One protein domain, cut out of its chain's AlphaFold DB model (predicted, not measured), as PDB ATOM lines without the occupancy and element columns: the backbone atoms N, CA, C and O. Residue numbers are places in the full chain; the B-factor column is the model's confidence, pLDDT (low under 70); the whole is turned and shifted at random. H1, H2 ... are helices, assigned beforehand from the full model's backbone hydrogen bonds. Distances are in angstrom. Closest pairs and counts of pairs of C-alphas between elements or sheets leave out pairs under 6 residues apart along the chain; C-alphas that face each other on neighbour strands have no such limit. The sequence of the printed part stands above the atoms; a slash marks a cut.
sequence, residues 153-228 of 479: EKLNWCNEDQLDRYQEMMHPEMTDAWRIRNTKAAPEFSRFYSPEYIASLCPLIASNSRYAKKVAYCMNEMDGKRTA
ATOM      1  N   GLU A 153      58.421  91.675  81.440       94.12
ATOM      2  CA  GLU A 153      59.272  91.149  80.368       94.12
ATOM      3  C   GLU A 153      58.515  90.212  79.416       94.12
ATOM      4  O   GLU A 153      59.009  89.903  78.336       94.12
ATOM      5  N   LYS A 154      57.310  89.763  79.794       94.62
ATOM      6  CA  LYS A 154      56.419  88.957  78.943       94.62
ATOM      7  C   LYS A 154      55.555  89.794  78.005       94.62
ATOM      8  O   LYS A 154      54.839  89.234  77.175       94.62
ATOM      9  N   LEU A 155      55.574  91.117  78.148       95.62
ATOM     10  CA  LEU A 155      54.816  92.014  77.285       95.62
ATOM     11  C   LEU A 155      55.569  92.259  75.976       95.62
ATOM     12  O   LEU A 155      56.795  92.322  75.956       95.62
ATOM     13  N   ASN A 156      54.835  92.452  74.884       96.56
ATOM     14  CA  ASN A 156      55.391  92.991  73.655       96.56
ATOM     15  C   ASN A 156      55.659  94.490  73.863       96.56
ATOM     16  O   ASN A 156      54.722  95.280  73.956       96.56
ATOM     17  N   TRP A 157      56.930  94.890  73.905       97.06
ATOM     18  CA  TRP A 157      57.330  96.278  74.156       97.06
ATOM     19  C   TRP A 157      57.018  97.270  73.022       97.06
ATOM     20  O   TRP A 157      57.139  98.478  73.225       97.06
ATOM     21  N   CYS A 158      56.577  96.794  71.857       96.94
ATOM     22  CA  CYS A 158      56.024  97.629  70.788       96.94
ATOM     23  C   CYS A 158      54.482  97.623  70.750       96.94
ATOM     24  O   CYS A 158      53.899  98.410  70.014       96.94
ATOM     25  N   ASN A 159      53.798  96.790  71.547       96.56
ATOM     26  CA  ASN A 159      52.334  96.747  71.582       96.56
ATOM     27  C   ASN A 159      51.775  97.748  72.608       96.56
ATOM     28  O   ASN A 159      51.758  97.483  73.809       96.56
ATOM     29  N   GLU A 160      51.298  98.889  72.116       95.81
ATOM     30  CA  GLU A 160      50.735  99.973  72.932       95.81
ATOM     31  C   GLU A 160      49.577  99.511  73.826       95.81
ATOM     32  O   GLU A 160      49.645  99.699  75.039       95.81
ATOM     33  N   ASP A 161      48.575  98.828  73.265       96.00
ATOM     34  CA  ASP A 161      47.399  98.360  74.014       96.00
ATOM     35  C   ASP A 161      47.780  97.437  75.176       96.00
ATOM     36  O   ASP A 161      47.158  97.443  76.243       96.00
ATOM     37  N   GLN A 162      48.789  96.591  74.963       95.25
ATOM     38  CA  GLN A 162      49.288  95.688  75.986       95.25
ATOM     39  C   GLN A 162      50.024  96.455  77.087       95.25
ATOM     40  O   GLN A 162      49.821  96.153  78.263       95.25
ATOM     41  N   LEU A 163      50.851  97.437  76.725       96.81
ATOM     42  CA  LEU A 163      51.579  98.265  77.686       96.81
ATOM     43  C   LEU A 163      50.640  99.171  78.498       96.81
ATOM     44  O   LEU A 163      50.826  99.280  79.707       96.81
ATOM     45  N   ASP A 164      49.602  99.740  77.882       95.81
ATOM     46  CA  ASP A 164      48.564 100.509  78.580       95.81
ATOM     47  C   ASP A 164      47.762  99.631  79.551       95.81
ATOM     48  O   ASP A 164      47.525 100.011  80.698       95.81
ATOM     49  N   ARG A 165      47.365  98.424  79.120       95.94
ATOM     50  CA  ARG A 165      46.583  97.493  79.953       95.94
ATOM     51  C   ARG A 165      47.326  97.035  81.207       95.94
ATOM     52  O   ARG A 165      46.666  96.700  82.187       95.94
ATOM     53  N   TYR A 166      48.652  96.962  81.138       96.31
ATOM     54  CA  TYR A 166      49.513  96.441  82.200       96.31
ATOM     55  C   TYR A 166      50.482  97.504  82.736       96.31
ATOM     56  O   TYR A 166      51.584  97.185  83.192       96.31
ATOM     57  N   GLN A 167      50.087  98.778  82.680       95.88
ATOM     58  CA  GLN A 167      50.906  99.903  83.127       95.88
ATOM     59  C   GLN A 167      51.307  99.784  84.609       95.88
ATOM     60  O   GLN A 167      52.371 100.260  85.000       95.88
ATOM     61  N   GLU A 168      50.503  99.113  85.440       95.56
ATOM     62  CA  GLU A 168      50.800  98.854  86.853       95.56
ATOM     63  C   GLU A 168      52.046  97.985  87.077       95.56
ATOM     64  O   GLU A 168      52.580  97.953  88.183       95.56
ATOM     65  N   MET A 169      52.509  97.280  86.040       96.69
ATOM     66  CA  MET A 169      53.730  96.473  86.074       96.69
ATOM     67  C   MET A 169      54.990  97.304  85.783       96.69
ATOM     68  O   MET A 169      56.104  96.810  85.953       96.69
ATOM     69  N   MET A 170      54.839  98.555  85.335       96.56
ATOM     70  CA  MET A 170      55.959  99.444  85.033       96.56
ATOM     71  C   MET A 170      56.581 100.034  86.306       96.56
ATOM     72  O   MET A 170      55.896 100.420  87.249       96.56
ATOM     73  N   HIS A 171      57.904 100.198  86.296       95.06
ATOM     74  CA  HIS A 171      58.621 101.022  87.265       95.06
ATOM     75  C   HIS A 171      58.127 102.486  87.215       95.06
ATOM     76  O   HIS A 171      57.893 102.992  86.114       95.06
ATOM     77  N   PRO A 172      58.054 103.218  88.349       93.75
ATOM     78  CA  PRO A 172      57.516 104.585  88.390       93.75
ATOM     79  C   PRO A 172      58.132 105.566  87.380       93.75
ATOM     80  O   PRO A 172      57.440 106.416  86.821       93.75
ATOM     81  N   GLU A 173      59.434 105.441  87.107       91.12
ATOM     82  CA  GLU A 173      60.121 106.275  86.107       91.12
ATOM     83  C   GLU A 173      59.623 106.021  84.675       91.12
ATOM     84  O   GLU A 173      59.507 106.962  83.885       91.12
ATOM     85  N   MET A 174      59.292 104.766  84.354       96.06
ATOM     86  CA  MET A 174      58.696 104.393  83.071       96.06
ATOM     87  C   MET A 174      57.265 104.924  82.985       96.06
ATOM     88  O   MET A 174      56.899 105.498  81.964       96.06
ATOM     89  N   THR A 175      56.488 104.827  84.069       95.69
ATOM     90  CA  THR A 175      55.107 105.333  84.147       95.69
ATOM     91  C   THR A 175      55.018 106.833  83.852       95.69
ATOM     92  O   THR A 175      54.142 107.260  83.098       95.69
ATOM     93  N   ASP A 176      55.930 107.647  84.395       93.88
ATOM     94  CA  ASP A 176      55.973 109.092  84.126       93.88
ATOM     95  C   ASP A 176      56.271 109.388  82.646       93.88
ATOM     96  O   ASP A 176      55.556 110.158  82.001       93.88
ATOM     97  N   ALA A 177      57.277 108.721  82.068       95.50
ATOM     98  CA  ALA A 177      57.596 108.853  80.647       95.50
ATOM     99  C   ALA A 177      56.445 108.368  79.743       95.50
ATOM    100  O   ALA A 177      56.147 109.008  78.731       95.50
ATOM    101  N   TRP A 178      55.770 107.284  80.134       97.06
ATOM    102  CA  TRP A 178      54.615 106.712  79.442       97.06
ATOM    103  C   TRP A 178      53.430 107.678  79.416       97.06
ATOM    104  O   TRP A 178      52.854 107.940  78.364       97.06
ATOM    105  N   ARG A 179      53.130 108.320  80.550       95.75
ATOM    106  CA  ARG A 179      52.099 109.363  80.636       95.75
ATOM    107  C   ARG A 179      52.364 110.501  79.651       95.75
ATOM    108  O   ARG A 179      51.452 110.918  78.940       95.75
ATOM    109  N   ILE A 180      53.607 110.984  79.569       95.06
ATOM    110  CA  ILE A 180      53.979 112.027  78.602       95.06
ATOM    111  C   ILE A 180      53.824 111.536  77.165       95.06
ATOM    112  O   ILE A 180      53.342 112.290  76.318       95.06
ATOM    113  N   ARG A 181      54.211 110.291  76.877       95.62
ATOM    114  CA  ARG A 181      54.000 109.674  75.566       95.62
ATOM    115  C   ARG A 181      52.513 109.663  75.200       95.62
ATOM    116  O   ARG A 181      52.181 110.125  74.113       95.62
ATOM    117  N   ASN A 182      51.629 109.255  76.109       95.44
ATOM    118  CA  ASN A 182      50.183 109.217  75.861       95.44
ATOM    119  C   ASN A 182      49.591 110.614  75.651       95.44
ATOM    120  O   ASN A 182      48.793 110.804  74.738       95.44
ATOM    121  N   THR A 183      50.056 111.632  76.385       94.44
ATOM    122  CA  THR A 183      49.699 113.028  76.076       94.44
ATOM    123  C   THR A 183      50.105 113.410  74.652       94.44
ATOM    124  O   THR A 183      49.363 114.095  73.968       94.44
ATOM    125  N   LYS A 184      51.268 112.973  74.159       93.88
ATOM    126  CA  LYS A 184      51.721 113.302  72.796       93.88
ATOM    127  C   LYS A 184      50.988 112.531  71.699       93.88
ATOM    128  O   LYS A 184      50.855 113.062  70.597       93.88
ATOM    129  N   ALA A 185      50.557 111.309  71.993       94.50
ATOM    130  CA  ALA A 185      49.786 110.467  71.085       94.50
ATOM    131  C   ALA A 185      48.318 110.913  70.966       94.50
ATOM    132  O   ALA A 185      47.653 110.566  69.992       94.50
ATOM    133  N   ALA A 186      47.821 111.697  71.927       94.50
ATOM    134  CA  ALA A 186      46.442 112.158  71.932       94.50
ATOM    135  C   ALA A 186      46.099 112.964  70.654       94.50
ATOM    136  O   ALA A 186      46.952 113.710  70.141       94.50
ATOM    137  N   PRO A 187      44.870 112.836  70.109       93.62
ATOM    138  CA  PRO A 187      44.486 113.430  68.825       93.62
ATOM    139  C   PRO A 187      44.794 114.926  68.701       93.62
ATOM    140  O   PRO A 187      45.244 115.380  67.648       93.62
ATOM    141  N   GLU A 188      44.630 115.689  69.779       90.50
ATOM    142  CA  GLU A 188      44.890 117.126  69.841       90.50
ATOM    143  C   GLU A 188      46.376 117.498  69.653       90.50
ATOM    144  O   GLU A 188      46.696 118.616  69.224       90.50
ATOM    145  N   PHE A 189      47.289 116.556  69.919       88.06
ATOM    146  CA  PHE A 189      48.734 116.729  69.779       88.06
ATOM    147  C   PHE A 189      49.345 115.964  68.602       88.06
ATOM    148  O   PHE A 189      50.454 116.311  68.187       88.06
ATOM    149  N   SER A 190      48.624 115.002  68.022       85.19
ATOM    150  CA  SER A 190      49.083 114.140  66.920       85.19
ATOM    151  C   SER A 190      49.729 114.905  65.750       85.19
ATOM    152  O   SER A 190      50.763 114.505  65.236       85.19
ATOM    153  N   ARG A 191      49.224 116.092  65.390       86.75
ATOM    154  CA  ARG A 191      49.805 116.943  64.327       86.75
ATOM    155  C   ARG A 191      51.236 117.442  64.590       86.75
ATOM    156  O   ARG A 191      51.875 117.964  63.681       86.75
ATOM    157  N   PHE A 192      51.718 117.374  65.832       86.50
ATOM    158  CA  PHE A 192      53.045 117.860  66.227       86.50
ATOM    159  C   PHE A 192      54.093 116.748  66.341       86.50
ATOM    160  O   PHE A 192      55.276 117.050  66.529       86.50
ATOM    161  N   TYR A 193      53.666 115.487  66.276       89.50
ATOM    162  CA  TYR A 193      54.496 114.315  66.523       89.50
ATOM    163  C   TYR A 193      54.251 113.290  65.423       89.50
ATOM    164  O   TYR A 193      53.112 112.924  65.168       89.50
ATOM    165  N   SER A 194      55.310 112.830  64.759       91.00
ATOM    166  CA  SER A 194      55.127 111.807  63.732       91.00
ATOM    167  C   SER A 194      54.739 110.463  64.372       91.00
ATOM    168  O   SER A 194      55.129 110.206  65.519       91.00
ATOM    169  N   PRO A 195      53.994 109.599  63.665       93.12
ATOM    170  CA  PRO A 195      53.662 108.263  64.158       93.12
ATOM    171  C   PRO A 195      54.901 107.447  64.545       93.12
ATOM    172  O   PRO A 195      54.900 106.785  65.578       93.12
ATOM    173  N   GLU A 196      55.994 107.568  63.789       92.81
ATOM    174  CA  GLU A 196      57.263 106.870  64.042       92.81
ATOM    175  C   GLU A 196      57.899 107.323  65.363       92.81
ATOM    176  O   GLU A 196      58.374 106.502  66.154       92.81
ATOM    177  N   TYR A 197      57.815 108.622  65.671       94.81
ATOM    178  CA  TYR A 197      58.273 109.145  66.954       94.81
ATOM    179  C   TYR A 197      57.470 108.550  68.114       94.81
ATOM    180  O   TYR A 197      58.034 108.210  69.149       94.81
ATOM    181  N   ILE A 198      56.151 108.444  67.965       95.81
ATOM    182  CA  ILE A 198      55.269 107.922  69.012       95.81
ATOM    183  C   ILE A 198      55.459 106.409  69.195       95.81
ATOM    184  O   ILE A 198      55.531 105.946  70.334       95.81
ATOM    185  N   ALA A 199      55.611 105.661  68.101       95.38
ATOM    186  CA  ALA A 199      55.871 104.223  68.121       95.38
ATOM    187  C   ALA A 199      57.234 103.895  68.749       95.38
ATOM    188  O   ALA A 199      57.334 103.014  69.601       95.38
ATOM    189  N   SER A 200      58.283 104.650  68.404       96.44
ATOM    190  CA  SER A 200      59.636 104.437  68.939       96.44
ATOM    191  C   SER A 200      59.761 104.730  70.439       96.44
ATOM    192  O   SER A 200      60.633 104.167  71.107       96.44
ATOM    193  N   LEU A 201      58.875 105.556  71.011       97.31
ATOM    194  CA  LEU A 201      58.837 105.772  72.457       97.31
ATOM    195  C   LEU A 201      58.449 104.509  73.233       97.31
ATOM    196  O   LEU A 201      58.907 104.368  74.365       97.31
ATOM    197  N   CYS A 202      57.656 103.600  72.655       97.44
ATOM    198  CA  CYS A 202      57.158 102.426  73.369       97.44
ATOM    199  C   CYS A 202      58.292 101.512  73.868       97.44
ATOM    200  O   CYS A 202      58.492 101.428  75.086       97.44
ATOM    201  N   PRO A 203      59.118 100.912  72.987       97.44
ATOM    202  CA  PRO A 203      60.202 100.042  73.432       97.44
ATOM    203  C   PRO A 203      61.335 100.819  74.114       97.44
ATOM    204  O   PRO A 203      62.035 100.277  74.971       97.44
ATOM    205  N   LEU A 204      61.507 102.111  73.809       97.69
ATOM    206  CA  LEU A 204      62.485 102.943  74.507       97.69
ATOM    207  C   LEU A 204      62.114 103.131  75.988       97.69
ATOM    208  O   LEU A 204      62.993 103.057  76.844       97.69
ATOM    209  N   ILE A 205      60.832 103.357  76.296       98.06
ATOM    210  CA  ILE A 205      60.332 103.460  77.673       98.06
ATOM    211  C   ILE A 205      60.332 102.088  78.343       98.06
ATOM    212  O   ILE A 205      60.878 101.970  79.435       98.06
ATOM    213  N   ALA A 206      59.796 101.059  77.682       97.81
ATOM    214  CA  ALA A 206      59.686  99.715  78.248       97.81
ATOM    215  C   ALA A 206      61.053  99.071  78.557       97.81
ATOM    216  O   ALA A 206      61.203  98.386  79.563       97.81
ATOM    217  N   SER A 207      62.093  99.363  77.769       96.88
ATOM    218  CA  SER A 207      63.467  98.916  78.065       96.88
ATOM    219  C   SER A 207      64.097  99.570  79.303       96.88
ATOM    220  O   SER A 207      65.184  99.171  79.745       96.88
ATOM    221  N   ASN A 208      63.435 100.585  79.868       96.44
ATOM    222  CA  ASN A 208      63.968 101.467  80.896       96.44
ATOM    223  C   ASN A 208      65.324 102.075  80.489       96.44
ATOM    224  O   ASN A 208      66.264 102.144  81.286       96.44
ATOM    225  N   SER A 209      65.460 102.467  79.216       95.88
ATOM    226  CA  SER A 209      66.672 103.126  78.732       95.88
ATOM    227  C   SER A 209      66.912 104.425  79.502       95.88
ATOM    228  O   SER A 209      65.999 105.235  79.682       95.88
ATOM    229  N   ARG A 210      68.169 104.728  79.849       94.31
ATOM    230  CA  ARG A 210      68.522 105.996  80.521       94.31
ATOM    231  C   ARG A 210      68.132 107.253  79.731       94.31
ATOM    232  O   ARG A 210      68.122 108.360  80.266       94.31
ATOM    233  N   TYR A 211      67.870 107.113  78.430       94.69
ATOM    234  CA  TYR A 211      67.420 108.209  77.576       94.69
ATOM    235  C   TYR A 211      65.902 108.288  77.429       94.69
ATOM    236  O   TYR A 211      65.428 109.310  76.931       94.69
ATOM    237  N   ALA A 212      65.152 107.276  77.872       95.81
ATOM    238  CA  ALA A 212      63.711 107.167  77.686       95.81
ATOM    239  C   ALA A 212      62.979 108.418  78.158       95.81
ATOM    240  O   ALA A 212      62.341 109.097  77.354       95.81
ATOM    241  N   LYS A 213      63.176 108.805  79.426       94.31
ATOM    242  CA  LYS A 213      62.568 110.015  79.990       94.31
ATOM    243  C   LYS A 213      62.928 111.253  79.171       94.31
ATOM    244  O   LYS A 213      62.051 111.992  78.735       94.31
ATOM    245  N   LYS A 214      64.212 111.460  78.862       94.31
ATOM    246  CA  LYS A 214      64.651 112.643  78.105       94.31
ATOM    247  C   LYS A 214      64.037 112.697  76.697       94.31
ATOM    248  O   LYS A 214      63.691 113.778  76.224       94.31
ATOM    249  N   VAL A 215      63.919 111.559  76.012       96.38
ATOM    250  CA  VAL A 215      63.329 111.470  74.667       96.38
ATOM    251  C   VAL A 215      61.809 111.629  74.722       96.38
ATOM    252  O   VAL A 215      61.267 112.390  73.917       96.38
ATOM    253  N   ALA A 216      61.134 111.030  75.707       95.56
ATOM    254  CA  ALA A 216      59.706 111.212  75.964       95.56
ATOM    255  C   ALA A 216      59.366 112.678  76.261       95.56
ATOM    256  O   ALA A 216      58.395 113.202  75.729       95.56
ATOM    257  N   TYR A 217      60.217 113.401  76.993       94.38
ATOM    258  CA  TYR A 217      60.053 114.834  77.282       94.38
ATOM    259  C   TYR A 217      60.551 115.772  76.174       94.38
ATOM    260  O   TYR A 217      60.454 116.989  76.312       94.38
ATOM    261  N   CYS A 218      61.062 115.256  75.051       94.88
ATOM    262  CA  CYS A 218      61.636 116.093  74.000       94.88
ATOM    263  C   CYS A 218      60.649 117.180  73.538       94.88
ATOM    264  O   CYS A 218      59.540 116.861  73.093       94.88
ATOM    265  N   MET A 219      61.076 118.448  73.635       85.75
ATOM    266  CA  MET A 219      60.303 119.656  73.298       85.75
ATOM    267  C   MET A 219      59.054 119.907  74.163       85.75
ATOM    268  O   MET A 219      58.233 120.759  73.816       85.75
ATOM    269  N   ASN A 220      58.940 119.228  75.303       87.06
ATOM    270  CA  ASN A 220      58.033 119.579  76.394       87.06
ATOM    271  C   ASN A 220      58.802 120.269  77.522       87.06
ATOM    272  O   ASN A 220      60.035 120.341  77.504       87.06
ATOM    273  N   GLU A 221      58.057 120.811  78.481       84.75
ATOM    274  CA  GLU A 221      58.630 121.339  79.712       84.75
ATOM    275  C   GLU A 221      59.072 120.198  80.624       84.75
ATOM    276  O   GLU A 221      58.318 119.269  80.912       84.75
ATOM    277  N   MET A 222      60.320 120.284  81.063       80.38
ATOM    278  CA  MET A 222      60.902 119.478  82.124       80.38
ATOM    279  C   MET A 222      61.490 120.487  83.108       80.38
ATOM    280  O   MET A 222      62.275 121.345  82.698       80.38
ATOM    281  N   ASP A 223      61.022 120.469  84.355       83.25
ATOM    282  CA  ASP A 223      61.426 121.425  85.396       83.25
ATOM    283  C   ASP A 223      61.238 122.902  84.977       83.25
ATOM    284  O   ASP A 223      62.118 123.748  85.149       83.25
ATOM    285  N   GLY A 224      60.097 123.206  84.342       84.75
ATOM    286  CA  GLY A 224      59.740 124.556  83.878       84.75
ATOM    287  C   GLY A 224      60.524 125.048  82.656       84.75
ATOM    288  O   GLY A 224      60.415 126.215  82.280       84.75
ATOM    289  N   LYS A 225      61.333 124.189  82.019       85.06
ATOM    290  CA  LYS A 225      62.116 124.544  80.830       85.06
ATOM    291  C   LYS A 225      61.823 123.613  79.668       85.06
ATOM    292  O   LYS A 225      61.985 122.394  79.753       85.06
ATOM    293  N   ARG A 226      61.470 124.200  78.527       86.69
ATOM    294  CA  ARG A 226      61.333 123.460  77.275       86.69
ATOM    295  C   ARG A 226      62.705 123.011  76.782       86.69
ATOM    296  O   ARG A 226      63.513 123.840  76.373       86.69
ATOM    297  N   THR A 227      62.955 121.703  76.792       80.44
ATOM    298  CA  THR A 227      64.293 121.164  76.512       80.44
ATOM    299  C   THR A 227      64.270 120.166  75.355       80.44
ATOM    300  O   THR A 227      63.460 119.239  75.304       80.44
ATOM    301  N   ALA A 228      65.182 120.341  74.398       90.62
ATOM    302  CA  ALA A 228      65.438 119.341  73.366       90.62
ATOM    303  C   ALA A 228      66.194 118.151  73.976       90.62
ATOM    304  O   ALA A 228      67.140 118.337  74.744       90.62
TER     305      ALA A 228
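This is residues 153 to 228 of the 479 residues of an uncharacterized protein of Prosthecobacter dejongeii (UniProt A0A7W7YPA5). Two antiparallel helices, H2 and H4, lie side by side as the core, with short H5 packed on both. H1 lies to one side of this pair, H3 is at the turn between H2 and H4, and residues 217 to 228 form an unnamed tail on the side away from H1. The 76 printed residues hold H1 to H5 in chain order and no named strand: all helix, compact, radius of gyration of the C-alphas 11.9 A, spans 35 by 24 by 17 A.

H2, residues 172 to 185, is 19.8 A long from C-alpha 172 at (57.516, 104.585, 88.390). H4, residues 195 to 206, is 17.5 A long. H1 is residues 160 to 165, H3 187 to 190, and H5 212 to 216, ending at C-alpha (59.706, 111.212, 75.964).

H2 and H4 touch at a shallow tilt of 10 degrees, opposite ways; their closest C-alphas, Met 174 and Ile 205, are 5.7 A apart. H5 touches H2, closest C-alphas Lys 213 and Ala 177, 5.1 A. H1 and H2 are near each other. Every O i to N i+4 pair is within hydrogen-bond range in H1, H2 and H5, and 5 of 8 in H4; H3 is too short for one.

C-alphas 154 and 224, the farthest apart, are 36.1 A apart. The printed part has no cut, no link between helices is long, and no printed residue is under pLDDT 70.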